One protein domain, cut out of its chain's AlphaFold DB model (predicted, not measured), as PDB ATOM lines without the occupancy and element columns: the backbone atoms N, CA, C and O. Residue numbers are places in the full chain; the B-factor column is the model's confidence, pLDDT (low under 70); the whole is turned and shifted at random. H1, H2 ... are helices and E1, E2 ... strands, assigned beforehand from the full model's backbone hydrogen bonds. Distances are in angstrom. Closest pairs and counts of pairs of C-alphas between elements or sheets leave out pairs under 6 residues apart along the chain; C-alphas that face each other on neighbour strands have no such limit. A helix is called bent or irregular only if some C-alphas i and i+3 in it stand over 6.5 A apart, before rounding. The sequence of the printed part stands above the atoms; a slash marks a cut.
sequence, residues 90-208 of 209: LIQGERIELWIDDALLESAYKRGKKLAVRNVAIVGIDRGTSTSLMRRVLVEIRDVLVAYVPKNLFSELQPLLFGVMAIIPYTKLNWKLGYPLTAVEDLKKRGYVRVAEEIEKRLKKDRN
ATOM      1  N   LEU A  90     133.958 193.706 156.683       70.44
ATOM      2  CA  LEU A  90     135.004 194.366 155.927       70.44
ATOM      3  C   LEU A  90     134.305 195.279 154.916       70.44
ATOM      4  O   LEU A  90     133.796 194.802 153.899       70.44
ATOM      5  N   ILE A  91     134.256 196.575 155.214       66.81
ATOM      6  CA  ILE A  91     133.771 197.574 154.266       66.81
ATOM      7  C   ILE A  91     134.929 197.919 153.337       66.81
ATOM      8  O   ILE A  91     135.942 198.466 153.767       66.81
ATOM      9  N   GLN A  92     134.780 197.587 152.058       69.44
ATOM     10  CA  GLN A  92     135.616 198.158 151.006       69.44
ATOM     11  C   GLN A  92     134.843 199.322 150.386       69.44
ATOM     12  O   GLN A  92     133.788 199.111 149.781       69.44
ATOM     13  N   GLY A  93     135.343 200.540 150.577       63.22
ATOM     14  CA  GLY A  93     134.716 201.768 150.097       63.22
ATOM     15  C   GLY A  93     135.707 202.914 149.955       63.22
ATOM     16  O   GLY A  93     136.891 202.728 150.221       63.22
ATOM     17  N   GLU A  94     135.220 204.060 149.470       68.69
ATOM     18  CA  GLU A  94     136.019 205.279 149.210       68.69
ATOM     19  C   GLU A  94     137.207 205.057 148.259       68.69
ATOM     20  O   GLU A  94     138.185 205.794 148.255       68.69
ATOM     21  N   ARG A  95     137.102 204.030 147.417       79.19
ATOM     22  CA  ARG A  95     138.077 203.701 146.382       79.19
ATOM     23  C   ARG A  95     137.462 203.904 145.013       79.19
ATOM     24  O   ARG A  95     136.257 203.713 144.816       79.19
ATOM     25  N   ILE A  96     138.305 204.253 144.049       85.94
ATOM     26  CA  ILE A  96     137.877 204.342 142.655       85.94
ATOM     27  C   ILE A  96     137.501 202.957 142.137       85.94
ATOM     28  O   ILE A  96     136.432 202.801 141.553       85.94
ATOM     29  N   GLU A  97     138.320 201.944 142.398       89.50
ATOM     30  CA  GLU A  97     138.070 200.594 141.905       89.50
ATOM     31  C   GLU A  97     138.298 199.509 142.960       89.50
ATOM     32  O   GLU A  97     139.098 199.665 143.887       89.50
ATOM     33  N   LEU A  98     137.575 198.399 142.803       90.94
ATOM     34  CA  LEU A  98     137.751 197.177 143.575       90.94
ATOM     35  C   LEU A  98     137.481 195.954 142.696       90.94
ATOM     36  O   LEU A  98     136.383 195.798 142.160       90.94
ATOM     37  N   TRP A  99     138.457 195.053 142.630       91.12
ATOM     38  CA  TRP A  99     138.300 193.735 142.022       91.12
ATOM     39  C   TRP A  99     138.101 192.682 143.111       91.12
ATOM     40  O   TRP A  99     138.878 192.612 144.062       91.12
ATOM     41  N   ILE A 100     137.026 191.903 142.995       92.56
ATOM     42  CA  ILE A 100     136.700 190.798 143.893       92.56
ATOM     43  C   ILE A 100     137.115 189.496 143.222       92.56
ATOM     44  O   ILE A 100     136.499 189.064 142.244       92.56
ATOM     45  N   ASP A 101     138.129 188.870 143.798       92.94
ATOM     46  CA  ASP A 101     138.627 187.542 143.470       92.94
ATOM     47  C   ASP A 101     138.564 186.620 144.702       92.94
ATOM     48  O   ASP A 101     138.175 187.028 145.806       92.94
ATOM     49  N   ASP A 102     138.955 185.358 144.524       93.81
ATOM     50  CA  ASP A 102     138.996 184.397 145.628       93.81
ATOM     51  C   ASP A 102     139.981 184.814 146.726       93.81
ATOM     52  O   ASP A 102     139.692 184.607 147.902       93.81
ATOM     53  N   ALA A 103     141.094 185.476 146.393       92.19
ATOM     54  CA  ALA A 103     142.070 185.924 147.384       92.19
ATOM     55  C   ALA A 103     141.469 186.953 148.361       92.19
ATOM     56  O   ALA A 103     141.639 186.836 149.583       92.19
ATOM     57  N   LEU A 104     140.714 187.934 147.853       91.00
ATOM     58  CA  LEU A 104     140.012 188.917 148.676       91.00
ATOM     59  C   LEU A 104     138.947 188.253 149.558       91.00
ATOM     60  O   LEU A 104     138.862 188.544 150.759       91.00
ATOM     61  N   LEU A 105     138.142 187.356 148.981       93.56
ATOM     62  CA  LEU A 105     137.085 186.661 149.714       93.56
ATOM     63  C   LEU A 105     137.657 185.725 150.787       93.56
ATOM     64  O   LEU A 105     137.161 185.713 151.915       93.56
ATOM     65  N   GLU A 106     138.726 184.990 150.483       94.12
ATOM     66  CA  GLU A 106     139.423 184.137 151.443       94.12
ATOM     67  C   GLU A 106     140.008 184.946 152.596       94.12
ATOM     68  O   GLU A 106     139.909 184.536 153.752       94.12
ATOM     69  N   SER A 107     140.599 186.107 152.306       89.44
ATOM     70  CA  SER A 107     141.137 186.996 153.335       89.44
ATOM     71  C   SER A 107     140.042 187.471 154.295       89.44
ATOM     72  O   SER A 107     140.241 187.508 155.511       89.44
ATOM     73  N   ALA A 108     138.859 187.828 153.786       87.50
ATOM     74  CA  ALA A 108     137.710 188.151 154.632       87.50
ATOM     75  C   ALA A 108     137.243 186.931 155.448       87.50
ATOM     76  O   ALA A 108     137.123 187.031 156.669       87.50
ATOM     77  N   TYR A 109     137.091 185.773 154.800       88.25
ATOM     78  CA  TYR A 109     136.658 184.530 155.439       88.25
ATOM     79  C   TYR A 109     137.580 184.090 156.584       88.25
ATOM     80  O   TYR A 109     137.107 183.821 157.685       88.25
ATOM     81  N   LYS A 110     138.901 184.075 156.355       87.62
ATOM     82  CA  LYS A 110     139.923 183.688 157.347       87.62
ATOM     83  C   LYS A 110     139.927 184.600 158.577       87.62
ATOM     84  O   LYS A 110     140.298 184.162 159.658       87.62
ATOM     85  N   ARG A 111     139.481 185.850 158.429       84.31
ATOM     86  CA  ARG A 111     139.325 186.817 159.530       84.31
ATOM     87  C   ARG A 111     137.965 186.726 160.231       84.31
ATOM     88  O   ARG A 111     137.675 187.567 161.069       84.31
ATOM     89  N   GLY A 112     137.112 185.769 159.855       81.62
ATOM     90  CA  GLY A 112     135.738 185.669 160.357       81.62
ATOM     91  C   GLY A 112     134.825 186.808 159.886       81.62
ATOM     92  O   GLY A 112     133.729 186.976 160.416       81.62
ATOM     93  N   LYS A 113     135.259 187.596 158.894       86.94
ATOM     94  CA  LYS A 113     134.538 188.768 158.392       86.94
ATOM     95  C   LYS A 113     133.698 188.416 157.174       86.94
ATOM     96  O   LYS A 113     133.995 187.482 156.427       86.94
ATOM     97  N   LYS A 114     132.665 189.219 156.934       89.31
ATOM     98  CA  LYS A 114     131.960 189.230 155.648       89.31
ATOM     99  C   LYS A 114     132.326 190.480 154.862       89.31
ATOM    100  O   LYS A 114     132.703 191.495 155.442       89.31
ATOM    101  N   LEU A 115     132.223 190.404 153.542       92.44
ATOM    102  CA  LEU A 115     132.535 191.502 152.640       92.44
ATOM    103  C   LEU A 115     131.255 192.261 152.285       92.44
ATOM    104  O   LEU A 115     130.310 191.679 151.754       92.44
ATOM    105  N   ALA A 116     131.254 193.566 152.536       91.75
ATOM    106  CA  ALA A 116     130.290 194.493 151.960       91.75
ATOM    107  C   ALA A 116     131.058 195.542 151.152       91.75
ATOM    108  O   ALA A 116     132.012 196.145 151.649       91.75
ATOM    109  N   VAL A 117     130.645 195.763 149.908       92.06
ATOM    110  CA  VAL A 117     131.250 196.773 149.034       92.06
ATOM    111  C   VAL A 117     130.321 197.971 148.968       92.06
ATOM    112  O   VAL A 117     129.140 197.808 148.666       92.06
ATOM    113  N   ARG A 118     130.828 199.168 149.279       91.44
ATOM    114  CA  ARG A 118     130.013 200.390 149.339       91.44
ATOM    115  C   ARG A 118     130.735 201.579 148.734       91.44
ATOM    116  O   ARG A 118     131.924 201.749 148.972       91.44
ATOM    117  N   ASN A 119     130.015 202.441 148.022       87.44
ATOM    118  CA  ASN A 119     130.538 203.715 147.508       87.44
ATOM    119  C   ASN A 119     131.770 203.588 146.588       87.44
ATOM    120  O   ASN A 119     132.522 204.549 146.430       87.44
ATOM    121  N   VAL A 120     131.981 202.435 145.950       89.94
ATOM    122  CA  VAL A 120     133.084 202.218 144.997       89.94
ATOM    123  C   VAL A 120     132.649 202.663 143.600       89.94
ATOM    124  O   VAL A 120     131.514 202.415 143.203       89.94
ATOM    125  N   ALA A 121     133.513 203.337 142.835       91.69
ATOM    126  CA  ALA A 121     133.128 203.775 141.489       91.69
ATOM    127  C   ALA A 121     133.001 202.576 140.529       91.69
ATOM    128  O   ALA A 121     131.970 202.407 139.878       91.69
ATOM    129  N   ILE A 122     134.023 201.719 140.494       93.12
ATOM    130  CA  ILE A 122     134.119 200.547 139.620       93.12
ATOM    131  C   ILE A 122     134.285 199.289 140.471       93.12
ATOM    132  O   ILE A 122     135.284 199.132 141.168       93.12
ATOM    133  N   VAL A 123     133.338 198.361 140.388       94.12
ATOM    134  CA  VAL A 123     133.486 197.023 140.971       94.12
ATOM    135  C   VAL A 123     133.599 196.007 139.855       94.12
ATOM    136  O   VAL A 123     132.798 196.004 138.925       94.12
ATOM    137  N   GLY A 124     134.577 195.121 139.949       93.38
ATOM    138  CA  GLY A 124     134.703 193.991 139.048       93.38
ATOM    139  C   GLY A 124     134.753 192.684 139.815       93.38
ATOM    140  O   GLY A 124     135.400 192.603 140.852       93.38
ATOM    141  N   ILE A 125     134.059 191.660 139.328       93.56
ATOM    142  CA  ILE A 125     134.151 190.307 139.886       93.56
ATOM    143  C   ILE A 125     134.983 189.468 138.931       93.56
ATOM    144  O   ILE A 125     134.666 189.430 137.740       93.56
ATOM    145  N   ASP A 126     136.027 188.809 139.428       91.88
ATOM    146  CA  ASP A 126     136.821 187.890 138.618       91.88
ATOM    147  C   ASP A 126     135.977 186.682 138.173       91.88
ATOM    148  O   ASP A 126     135.086 186.207 138.881       91.88
ATOM    149  N   ARG A 127     136.222 186.193 136.953       89.75
ATOM    150  CA  ARG A 127     135.454 185.086 136.366       89.75
ATOM    151  C   ARG A 127     135.683 183.757 137.088       89.75
ATOM    152  O   ARG A 127     134.778 182.918 137.078       89.75
ATOM    153  N   GLY A 128     136.879 183.558 137.636       89.31
ATOM    154  CA  GLY A 128     137.283 182.362 138.367       89.31
ATOM    155  C   GLY A 128     136.768 182.313 139.802       89.31
ATOM    156  O   GLY A 128     136.876 181.262 140.422       89.31
ATOM    157  N   THR A 129     136.177 183.403 140.302       92.12
ATOM    158  CA  THR A 129     135.693 183.506 141.680       92.12
ATOM    159  C   THR A 129     134.699 182.398 142.024       92.12
ATOM    160  O   THR A 129     133.666 182.213 141.372       92.12
ATOM    161  N   SER A 130     134.996 181.680 143.101       93.31
ATOM    162  CA  SER A 130     134.209 180.573 143.616       93.31
ATOM    163  C   SER A 130     132.839 181.033 144.109       93.31
ATOM    164  O   SER A 130     132.705 181.801 145.066       93.31
ATOM    165  N   THR A 131     131.778 180.484 143.511       92.50
ATOM    166  CA  THR A 131     130.393 180.760 143.916       92.50
ATOM    167  C   THR A 131     130.126 180.388 145.374       92.50
ATOM    168  O   THR A 131     129.392 181.088 146.072       92.50
ATOM    169  N   SER A 132     130.715 179.290 145.856       90.38
ATOM    170  CA  SER A 132     130.504 178.830 147.231       90.38
ATOM    171  C   SER A 132     131.152 179.776 148.241       90.38
ATOM    172  O   SER A 132     130.538 180.090 149.263       90.38
ATOM    173  N   LEU A 133     132.350 180.280 147.937       90.44
ATOM    174  CA  LEU A 133     133.046 181.258 148.764       90.44
ATOM    175  C   LEU A 133     132.330 182.614 148.727       90.44
ATOM    176  O   LEU A 133     132.075 183.204 149.775       90.44
ATOM    177  N   MET A 134     131.906 183.055 147.544       92.56
ATOM    178  CA  MET A 134     131.133 184.282 147.358       92.56
ATOM    179  C   MET A 134     129.835 184.271 148.169       92.56
ATOM    180  O   MET A 134     129.636 185.171 148.978       92.56
ATOM    181  N   ARG A 135     129.000 183.227 148.055       90.19
ATOM    182  CA  ARG A 135     127.757 183.088 148.846       90.19
ATOM    183  C   ARG A 135     128.008 183.111 150.350       90.19
ATOM    184  O   ARG A 135     127.163 183.552 151.123       90.19
ATOM    185  N   ARG A 136     129.156 182.585 150.780       88.56
ATOM    186  CA  ARG A 136     129.537 182.582 152.190       88.56
ATOM    187  C   ARG A 136     130.012 183.947 152.655       88.56
ATOM    188  O   ARG A 136     129.804 184.237 153.824       88.56
ATOM    189  N   VAL A 137     130.669 184.747 151.822       92.19
ATOM    190  CA  VAL A 137     131.439 185.916 152.278       92.19
ATOM    191  C   VAL A 137     130.836 187.241 151.825       92.19
ATOM    192  O   VAL A 137     130.783 188.168 152.628       92.19
ATOM    193  N   LEU A 138     130.399 187.353 150.574       93.38
ATOM    194  CA  LEU A 138     129.900 188.594 149.987       93.38
ATOM    195  C   LEU A 138     128.435 188.824 150.379       93.38
ATOM    196  O   LEU A 138     127.571 188.000 150.100       93.38
ATOM    197  N   VAL A 139     128.167 189.957 151.027       92.44
ATOM    198  CA  VAL A 139     126.842 190.300 151.575       92.44
ATOM    199  C   VAL A 139     126.074 191.225 150.648       92.44
ATOM    200  O   VAL A 139     124.887 191.025 150.421       92.44
ATOM    201  N   GLU A 140     126.733 192.269 150.158       92.06
ATOM    202  CA  GLU A 140     126.135 193.257 149.265       92.06
ATOM    203  C   GLU A 140     127.217 194.039 148.515       92.06
ATOM    204  O   GLU A 140     128.348 194.194 148.989       92.06
ATOM    205  N   ILE A 141     126.824 194.570 147.364       93.94
ATOM    206  CA  ILE A 141     127.531 195.585 146.592       93.94
ATOM    207  C   ILE A 141     126.546 196.738 146.418       93.94
ATOM    208  O   ILE A 141     125.517 196.587 145.756       93.94
ATOM    209  N   ARG A 142     126.839 197.873 147.051       92.19
ATOM    210  CA  ARG A 142     125.912 198.994 147.180       92.19
ATOM    211  C   ARG A 142     126.524 200.317 146.723       92.19
ATOM    212  O   ARG A 142     127.694 200.580 146.994       92.19
ATOM    213  N   ASP A 143     125.717 201.162 146.089       90.88
ATOM    214  CA  ASP A 143     126.078 202.537 145.711       90.88
ATOM    215  C   ASP A 143     127.322 202.579 144.807       90.88
ATOM    216  O   ASP A 143     128.310 203.276 145.064       90.88
ATOM    217  N   VAL A 144     127.275 201.773 143.744       92.31
ATOM    218  CA  VAL A 144     128.367 201.586 142.781       92.31
ATOM    219  C   VAL A 144     127.988 202.172 141.425       92.31
ATOM    220  O   VAL A 144     126.858 202.011 140.964       92.31
ATOM    221  N   LEU A 145     128.921 202.842 140.743       94.38
ATOM    222  CA  LEU A 145     128.623 203.400 139.416       94.38
ATOM    223  C   LEU A 145     128.575 202.290 138.357       94.38
ATOM    224  O   LEU A 145     127.645 202.237 137.556       94.38
ATOM    225  N   VAL A 146     129.533 201.363 138.372       95.31
ATOM    226  CA  VAL A 146     129.548 200.221 137.452       95.31
ATOM    227  C   VAL A 146     129.981 198.922 138.130       95.31
ATOM    228  O   VAL A 146     130.975 198.896 138.853       95.31
ATOM    229  N   ALA A 147     129.262 197.831 137.853       95.56
ATOM    230  CA  ALA A 147     129.648 196.473 138.227       95.56
ATOM    231  C   ALA A 147     129.946 195.619 136.980       95.56
ATOM    232  O   ALA A 147     129.039 195.321 136.202       95.56
ATOM    233  N   TYR A 148     131.192 195.182 136.796       94.94
ATOM    234  CA  TYR A 148     131.572 194.194 135.782       94.94
ATOM    235  C   TYR A 148     131.376 192.784 136.337       94.94
ATOM    236  O   TYR A 148     132.066 192.367 137.268       94.94
ATOM    237  N   VAL A 149     130.431 192.042 135.758       95.00
ATOM    238  CA  VAL A 149     129.959 190.763 136.305       95.00
ATOM    239  C   VAL A 149     130.167 189.623 135.300       95.00
ATOM    240  O   VAL A 149     129.682 189.706 134.172       95.00
ATOM    241  N   PRO A 150     130.839 188.520 135.665       95.00
ATOM    242  CA  PRO A 150     130.924 187.342 134.814       95.00
ATOM    243  C   PRO A 150     129.531 186.771 134.537       95.00
ATOM    244  O   PRO A 150     128.746 186.554 135.461       95.00
ATOM    245  N   LYS A 151     129.219 186.464 133.273       94.69
ATOM    246  CA  LYS A 151     127.915 185.890 132.885       94.69
ATOM    247  C   LYS A 151     127.578 184.609 133.659       94.69
ATOM    248  O   LYS A 151     126.416 184.389 133.968       94.69
ATOM    249  N   ASN A 152     128.580 183.794 133.997       93.19
ATOM    250  CA  ASN A 152     128.416 182.565 134.780       93.19
ATOM    251  C   ASN A 152     128.102 182.806 136.267       93.19
ATOM    252  O   ASN A 152     127.642 181.884 136.926       93.19
ATOM    253  N   LEU A 153     128.353 184.008 136.792       93.56
ATOM    254  CA  LEU A 153     128.075 184.376 138.185       93.56
ATOM    255  C   LEU A 153     126.899 185.351 138.314       93.56
ATOM    256  O   LEU A 153     126.530 185.731 139.422       93.56
ATOM    257  N   PHE A 154     126.299 185.769 137.197       92.31
ATOM    258  CA  PHE A 154     125.310 186.842 137.184       92.31
ATOM    259  C   PHE A 154     124.087 186.543 138.059       92.31
ATOM    260  O   PHE A 154     123.701 187.390 138.859       92.31
ATOM    261  N   SER A 155     123.519 185.335 137.965       90.12
ATOM    262  CA  SER A 155     122.348 184.928 138.759       90.12
ATOM    263  C   SER A 155     122.607 184.957 140.266       90.12
ATOM    264  O   SER A 155     121.709 185.251 141.044       90.12
ATOM    265  N   GLU A 156     123.840 184.667 140.672       89.88
ATOM    266  CA  GLU A 156     124.263 184.638 142.074       89.88
ATOM    267  C   GLU A 156     124.533 186.035 142.624       89.88
ATOM    268  O   GLU A 156     124.297 186.306 143.798       89.88
ATOM    269  N   LEU A 157     125.040 186.923 141.770       92.06
ATOM    270  CA  LEU A 157     125.408 188.281 142.144       92.06
ATOM    271  C   LEU A 157     124.228 189.240 142.105       92.06
ATOM    272  O   LEU A 157     124.178 190.144 142.929       92.06
ATOM    273  N   GLN A 158     123.283 189.054 141.181       91.44
ATOM    274  CA  GLN A 158     122.154 189.965 140.983       91.44
ATOM    275  C   GLN A 158     121.408 190.320 142.287       91.44
ATOM    276  O   GLN A 158     121.157 191.508 142.489       91.44
ATOM    277  N   PRO A 159     121.108 189.378 143.208       91.62
ATOM    278  CA  PRO A 159     120.431 189.699 144.468       91.62
ATOM    279  C   PRO A 159     121.266 190.543 145.442       91.62
ATOM    280  O   PRO A 159     120.723 191.057 146.416       91.62
ATOM    281  N   LEU A 160     122.578 190.654 145.217       92.31
ATOM    282  CA  LEU A 160     123.522 191.373 146.073       92.31
ATOM    283  C   LEU A 160     123.780 192.808 145.583       92.31
ATOM    284  O   LEU A 160     124.445 193.567 146.285       92.31
ATOM    285  N   LEU A 161     123.297 193.181 144.392       92.56
ATOM    286  CA  LEU A 161     123.542 194.480 143.761       92.56
ATOM    287  C   LEU A 161     122.440 195.488 144.126       92.56
ATOM    288  O   LEU A 161     121.288 195.331 143.724       92.56
ATOM    289  N   PHE A 162     122.795 196.566 144.828       91.62
ATOM    290  CA  PHE A 162     121.855 197.603 145.271       91.62
ATOM    291  C   PHE A 162     122.335 198.999 144.865       91.62
ATOM    292  O   PHE A 162     123.447 199.396 145.186       91.62
ATOM    293  N   GLY A 163     121.504 199.785 144.174       90.94
ATOM    294  CA  GLY A 163     121.908 201.140 143.765       90.94
ATOM    295  C   GLY A 163     123.113 201.152 142.813       90.94
ATOM    296  O   GLY A 163     123.967 202.030 142.902       90.94
ATOM    297  N   VAL A 164     123.206 200.152 141.930       94.94
ATOM    298  CA  VAL A 164     124.254 200.066 140.903       94.94
ATOM    299  C   VAL A 164     123.776 200.766 139.628       94.94
ATOM    300  O   VAL A 164     122.734 200.386 139.096       94.94
ATOM    301  N   MET A 165     124.504 201.771 139.121       94.94
ATOM    302  CA  MET A 165     124.040 202.536 137.943       94.94
ATOM    303  C   MET A 165     124.134 201.750 136.630       94.94
ATOM    304  O   MET A 165     123.285 201.925 135.757       94.94
ATOM    305  N   ALA A 166     125.146 200.895 136.472       95.94
ATOM    306  CA  ALA A 166     125.263 199.991 135.333       95.94
ATOM    307  C   ALA A 166     125.866 198.641 135.729       95.94
ATOM    308  O   ALA A 166     126.828 198.570 136.492       95.94
ATOM    309  N   ILE A 167     125.330 197.565 135.158       96.12
ATOM    310  CA  ILE A 167     125.876 196.214 135.300       96.12
ATOM    311  C   ILE A 167     126.340 195.756 133.922       96.12
ATOM    312  O   ILE A 167     125.546 195.693 132.986       96.12
ATOM    313  N   ILE A 168     127.627 195.439 133.796       94.56
ATOM    314  CA  ILE A 168     128.261 195.034 132.543       94.56
ATOM    315  C   ILE A 168     128.560 193.532 132.604       94.56
ATOM    316  O   ILE A 168     129.594 193.126 133.146       94.56
ATOM    317  N   PRO A 169     127.669 192.675 132.071       93.69
ATOM    318  CA  PRO A 169     127.921 191.247 132.013       93.69
ATOM    319  C   PRO A 169     129.020 190.927 130.992       93.69
ATOM    320  O   PRO A 169     128.972 191.387 129.849       93.69
ATOM    321  N   TYR A 170     129.983 190.081 131.357       91.88
ATOM    322  CA  TYR A 170     131.101 189.726 130.480       91.88
ATOM    323  C   TYR A 170     131.395 188.222 130.455       91.88
ATOM    324  O   TYR A 170     131.014 187.458 131.338       91.88
ATOM    325  N   THR A 171     132.067 187.766 129.396       89.69
ATOM    326  CA  THR A 171     132.560 186.379 129.276       89.69
ATOM    327  C   THR A 171     134.077 186.346 129.327       89.69
ATOM    328  O   THR A 171     134.660 185.551 130.049       89.69
ATOM    329  N   LYS A 172     134.738 187.242 128.603       83.81
ATOM    330  CA  LYS A 172     136.163 187.512 128.759       83.81
ATOM    331  C   LYS A 172     136.297 188.996 129.026       83.81
ATOM    332  O   LYS A 172     135.685 189.792 128.313       83.81
ATOM    333  N   LEU A 173     137.038 189.337 130.067       77.50
ATOM    334  CA  LEU A 173     137.392 190.714 130.333       77.50
ATOM    335  C   LEU A 173     138.760 190.981 129.711       77.50
ATOM    336  O   LEU A 173     139.638 190.118 129.730       77.50
ATOM    337  N   ASN A 174     138.948 192.173 129.159       72.44
ATOM    338  CA  ASN A 174     140.295 192.650 128.900       72.44
ATOM    339  C   ASN A 174     140.915 192.964 130.263       72.44
ATOM    340  O   ASN A 174     140.420 193.858 130.933       72.44
ATOM    341  N   TRP A 175     141.961 192.254 130.686       63.09
ATOM    342  CA  TRP A 175     142.619 192.489 131.981       63.09
ATOM    343  C   TRP A 175     143.105 193.940 132.143       63.09
ATOM    344  O   TRP A 175     143.207 194.436 133.261       63.09
ATOM    345  N   LYS A 176     143.303 194.668 131.032       59.81
ATOM    346  CA  LYS A 176     143.571 196.113 131.043       59.81
ATOM    347  C   LYS A 176     142.426 196.947 131.625       59.81
ATOM    348  O   LYS A 176     142.674 198.099 131.951       59.81
ATOM    349  N   LEU A 177     141.203 196.413 131.746       64.25
ATOM    350  CA  LEU A 177     140.055 197.054 132.411       64.25
ATOM    351  C   LEU A 177     140.242 197.209 133.922       64.25
ATOM    352  O   LEU A 177     139.470 197.933 134.539       64.25
ATOM    353  N   GLY A 178     141.281 196.603 134.503       63.28
ATOM    354  CA  GLY A 178     141.701 196.864 135.879       63.28
ATOM    355  C   GLY A 178     142.340 198.237 136.107       63.28
ATOM    356  O   GLY A 178     143.051 198.393 137.087       63.28
ATOM    357  N   TYR A 179     142.147 199.187 135.186       78.69
ATOM    358  CA  TYR A 179     142.527 200.584 135.349       78.69
ATOM    359  C   TYR A 179     141.282 201.465 135.172       78.69
ATOM    360  O   TYR A 179     140.531 201.287 134.208       78.69
ATOM    361  N   PRO A 180     141.073 202.506 135.992       85.81
ATOM    362  CA  PRO A 180     139.853 203.307 135.902       85.81
ATOM    363  C   PRO A 180     139.640 203.987 134.541       85.81
ATOM    364  O   PRO A 180     138.514 204.084 134.059       85.81
ATOM    365  N   LEU A 181     140.720 204.432 133.888       87.44
ATOM    366  CA  LEU A 181     140.649 205.101 132.583       87.44
ATOM    367  C   LEU A 181     140.210 204.155 131.460       87.44
ATOM    368  O   LEU A 181     139.415 204.537 130.605       87.44
ATOM    369  N   THR A 182     140.675 202.907 131.473       88.50
ATOM    370  CA  THR A 182     140.279 201.927 130.456       88.50
ATOM    371  C   THR A 182     138.819 201.514 130.637       88.50
ATOM    372  O   THR A 182     138.117 201.312 129.645       88.50
ATOM    373  N   ALA A 183     138.324 201.463 131.879       89.44
ATOM    374  CA  ALA A 183     136.906 201.259 132.169       89.44
ATOM    375  C   ALA A 183     136.036 202.418 131.654       89.44
ATOM    376  O   ALA A 183     134.978 202.176 131.078       89.44
ATOM    377  N   VAL A 184     136.486 203.669 131.803       93.06
ATOM    378  CA  VAL A 184     135.813 204.851 131.233       93.06
ATOM    379  C   VAL A 184     135.716 204.751 129.707       93.06
ATOM    380  O   VAL A 184     134.643 204.973 129.143       93.06
ATOM    381  N   GLU A 185     136.806 204.387 129.030       92.38
ATOM    382  CA  GLU A 185     136.814 204.214 127.574       92.38
ATOM    383  C   GLU A 185     135.873 203.096 127.105       92.38
ATOM    384  O   GLU A 185     135.143 203.276 126.129       92.38
ATOM    385  N   ASP A 186     135.875 201.947 127.786       91.81
ATOM    386  CA  ASP A 186     134.975 200.829 127.479       91.81
ATOM    387  C   ASP A 186     133.507 201.219 127.683       91.81
ATOM    388  O   ASP A 186     132.681 200.985 126.798       91.81
ATOM    389  N   LEU A 187     133.184 201.911 128.779       93.69
ATOM    390  CA  LEU A 187     131.836 202.413 129.039       93.69
ATOM    391  C   LEU A 187     131.368 203.394 127.964       93.69
ATOM    392  O   LEU A 187     130.246 203.257 127.475       93.69
ATOM    393  N   LYS A 188     132.226 204.332 127.543       95.00
ATOM    394  CA  LYS A 188     131.929 205.258 126.437       95.00
ATOM    395  C   LYS A 188     131.648 204.500 125.141       95.00
ATOM    396  O   LYS A 188     130.621 204.744 124.511       95.00
ATOM    397  N   LYS A 189     132.493 203.526 124.781       93.50
ATOM    398  CA  LYS A 189     132.311 202.681 123.582       93.50
ATOM    399  C   LYS A 189     131.009 201.876 123.614       93.50
ATOM    400  O   LYS A 189     130.418 201.629 122.570       93.50
ATOM    401  N   ARG A 190     130.556 201.481 124.804       92.69
ATOM    402  CA  ARG A 190     129.300 200.745 125.023       92.69
ATOM    403  C   ARG A 190     128.066 201.643 125.180       92.69
ATOM    404  O   ARG A 190     126.977 201.115 125.382       92.69
ATOM    405  N   GLY A 191     128.219 202.967 125.120       95.50
ATOM    406  CA  GLY A 191     127.118 203.926 125.257       95.50
ATOM    407  C   GLY A 191     126.742 204.294 126.698       95.50
ATOM    408  O   GLY A 191     125.806 205.062 126.906       95.50
ATOM    409  N   TYR A 192     127.486 203.837 127.710       96.25
ATOM    410  CA  TYR A 192     127.281 204.201 129.121       96.25
ATOM    411  C   TYR A 192     127.958 205.538 129.470       96.25
ATOM    412  O   TYR A 192     128.680 205.652 130.463       96.25
ATOM    413  N   VAL A 193     127.725 206.563 128.646       96.19
ATOM    414  CA  VAL A 193     128.424 207.860 128.713       96.19
ATOM    415  C   VAL A 193     128.261 208.522 130.082       96.19
ATOM    416  O   VAL A 193     129.253 208.887 130.703       96.19
ATOM    417  N   ARG A 194     127.035 208.570 130.619       96.75
ATOM    418  CA  ARG A 194     126.754 209.158 131.942       96.75
ATOM    419  C   ARG A 194     127.526 208.480 133.079       96.75
ATOM    420  O   ARG A 194     127.971 209.147 134.007       96.75
ATOM    421  N   VAL A 195     127.664 207.153 133.031       95.88
ATOM    422  CA  VAL A 195     128.409 206.392 134.049       95.88
ATOM    423  C   VAL A 195     129.899 206.708 133.940       95.88
ATOM    424  O   VAL A 195     130.550 206.958 134.950       95.88
ATOM    425  N   ALA A 196     130.419 206.758 132.711       95.88
ATOM    426  CA  ALA A 196     131.805 207.111 132.435       95.88
ATOM    427  C   ALA A 196     132.150 208.531 132.922       95.88
ATOM    428  O   ALA A 196     133.165 208.715 133.589       95.88
ATOM    429  N   GLU A 197     131.288 209.517 132.660       95.88
ATOM    430  CA  GLU A 197     131.455 210.898 133.137       95.88
ATOM    431  C   GLU A 197     131.482 210.985 134.666       95.88
ATOM    432  O   GLU A 197     132.273 211.733 135.238       95.88
ATOM    433  N   GLU A 198     130.637 210.216 135.354       95.00
ATOM    434  CA  GLU A 198     130.603 210.209 136.818       95.00
ATOM    435  C   GLU A 198     131.869 209.578 137.421       95.00
ATOM    436  O   GLU A 198     132.409 210.080 138.410       95.00
ATOM    437  N   ILE A 199     132.411 208.535 136.784       93.31
ATOM    438  CA  ILE A 199     133.721 207.968 137.143       93.31
ATOM    439  C   ILE A 199     134.836 209.002 136.912       93.31
ATOM    440  O   ILE A 199     135.681 209.190 137.786       93.31
ATOM    441  N   GLU A 200     134.828 209.719 135.782       94.12
ATOM    442  CA  GLU A 200     135.802 210.783 135.488       94.12
ATOM    443  C   GLU A 200     135.763 211.915 136.526       94.12
ATOM    444  O   GLU A 200     136.816 212.417 136.927       94.12
ATOM    445  N   LYS A 201     134.574 212.304 137.009       92.44
ATOM    446  CA  LYS A 201     134.445 213.282 138.104       92.44
ATOM    447  C   LYS A 201     135.095 212.779 139.390       92.44
ATOM    448  O   LYS A 201     135.836 213.534 140.020       92.44
ATOM    449  N   ARG A 202     134.858 211.516 139.770       88.94
ATOM    450  CA  ARG A 202     135.485 210.916 140.961       88.94
ATOM    451  C   ARG A 202     137.007 210.842 140.828       88.94
ATOM    452  O   ARG A 202     137.698 211.236 141.758       88.94
ATOM    453  N   LEU A 203     137.519 210.447 139.661       88.75
ATOM    454  CA  LEU A 203     138.956 210.435 139.348       88.75
ATOM    455  C   LEU A 203     139.610 211.815 139.490       88.75
ATOM    456  O   LEU A 203     140.706 211.927 140.031       88.75
ATOM    457  N   LYS A 204     138.952 212.874 139.005       88.06
ATOM    458  CA  LYS A 204     139.453 214.251 139.144       88.06
ATOM    459  C   LYS A 204     139.478 214.709 140.601       88.06
ATOM    460  O   LYS A 204     140.413 215.393 140.994       88.06
ATOM    461  N   LYS A 205     138.462 214.339 141.388       85.06
ATOM    462  CA  LYS A 205     138.393 214.669 142.817       85.06
ATOM    463  C   LYS A 205     139.510 213.983 143.610       85.06
ATOM    464  O   LYS A 205     140.164 214.646 144.402       85.06
ATOM    465  N   ASP A 206     139.746 212.698 143.352       80.25
ATOM    466  CA  ASP A 206     140.777 211.892 144.019       80.25
ATOM    467  C   ASP A 206     142.196 212.436 143.783       80.25
ATOM    468  O   ASP A 206     142.978 212.545 144.711       80.25
ATOM    469  N   ARG A 207     142.502 212.901 142.563       76.25
ATOM    470  CA  ARG A 207     143.803 213.526 142.235       76.25
ATOM    471  C   ARG A 207     144.056 214.879 142.908       76.25
ATOM    472  O   ARG A 207     145.195 215.335 142.913       76.25
ATOM    473  N   ASN A 208     143.005 215.535 143.391       67.25
ATOM    474  CA  ASN A 208     143.064 216.860 144.009       67.25
ATOM    475  C   ASN A 208     142.973 216.797 145.547       67.25
ATOM    476  O   ASN A 208     142.816 217.847 146.172       67.25
TER     477      ASN A 208
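This is residues 90 to 208 of the 209 residues of the protein "HTH arsR-type domain-containing protein" of Candidatus Korarchaeota archaeon (UniProt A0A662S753). The chain is wound in stacked turns: each of the first three goes along a strand of one parallel sheet, E1, E3 or E5, back along a strand of a second, E2, E4 or E6, and then through a helix, H1, H2 or H3. The two sheets stand roughly face to face with their strands running opposite ways, H1, H2 and H3 lie at the end where E2, E4 and E6 finish, and the helical hairpin of H5 and H6 packs on the opposite end, by the first residues of E2, E4, E6 and E7. The printed part has 119 residues with six named helices and seven named strands in the order E1 E2 H1 E3 E4 H2 E5 E6 H3 E7 H4 H5 H6. The sheets, E1 E3 E5 and E2 E4 E6 E7, are each parallel throughout, and the class is mixed, helices and strands. The whole is compact, with a radius of gyration of the C-alphas of 13.7 A and spans of 37 by 32 by 24 A.

E1, residues 90 to 92, is an edge strand and the parallel neighbour of E3, residues 114 to 118, with N 90 and O 114 2.8 A apart, within hydrogen-bond range. E2, residues 97 to 100, is the parallel neighbour of E4, residues 122 to 125, with N 100 and O 124 at 2.8 A. H1, residues 102 to 110, touches H2, residues 131 to 137, the same way at a steep tilt of 41 degrees; their closest C-alphas, of Leu 105 and Val 137, are 6.2 A apart. Both only graze the sheet of E1, E3 and E5, residues 138 to 142; across E3 and E5, N 139 and O 115 are at 2.8 A. E6, residues 146 to 150, pairs with E4 through N 148 and O 123 at 2.8 A, and with E7, residues 166 to 170, through N 168 and O 147 at 2.8 A. E6, H3, residues 151 to 160, and E7 form a strand-helix-strand unit, two parallel neighbour strands with a helix between, and its crossover is right-handed. H3 is irregular, with C-alphas 152 and 155 7.6 A apart; it is on the sheet E2 E4 E6 E7 at a height of 8.5 A, over E6. H2 and H3 only just touch, with 3 pairs of C-alphas within 8 A, the closest those of Thr 131 and Leu 153 at 7.2 A. H4, residues 175 to 178, only grazes that sheet with residues 177 to 178. H5, residues 180 to 189, is on the opposite face from H3 at a height of 10.1 A and runs across the strands, at 79 degrees to E6 on the local plane. It forms a hairpin with H6, residues 193 to 206, opposite ways at a shallow tilt of 17 degrees; the closest C-alphas, of Val 184 and Ala 196, are 4.8 A apart. H6 only grazes the sheet with residues 194 to 199. Every O i to N i+4 pair is within hydrogen-bond range in H1, H2, H5 and H6; in H3 it is 2 of 6, beside 3 of 7 for O i to N i+3, and H4 is too short for an O i to N i+4 pair.

E1 begins at C-alpha 90, (135.004, 194.366, 155.927). E3 measures 13.0 A from first to last C-alpha, E5 11.5 A, E6 13.2 A and E7 12.8 A. E6 begins at C-alpha 146, (129.548, 200.221, 137.452). H1 measures 11.8 A, H3 14.9 A, H5 14.5 A and H6 20.1 A; H6 ends at C-alpha 206, (140.777, 211.892, 144.019).

The two C-alphas farthest apart, of Gly 112 and Lys 189, are 40.7 A from each other. The printed part has no cut, and its links between named elements are tight. Residues 141 to 142 of E5 also pair in parallel with residues 161 to 162. The mean pLDDT of the printed part is 88.9; residues 91 to 94, 175 to 178 and 208 are under 70.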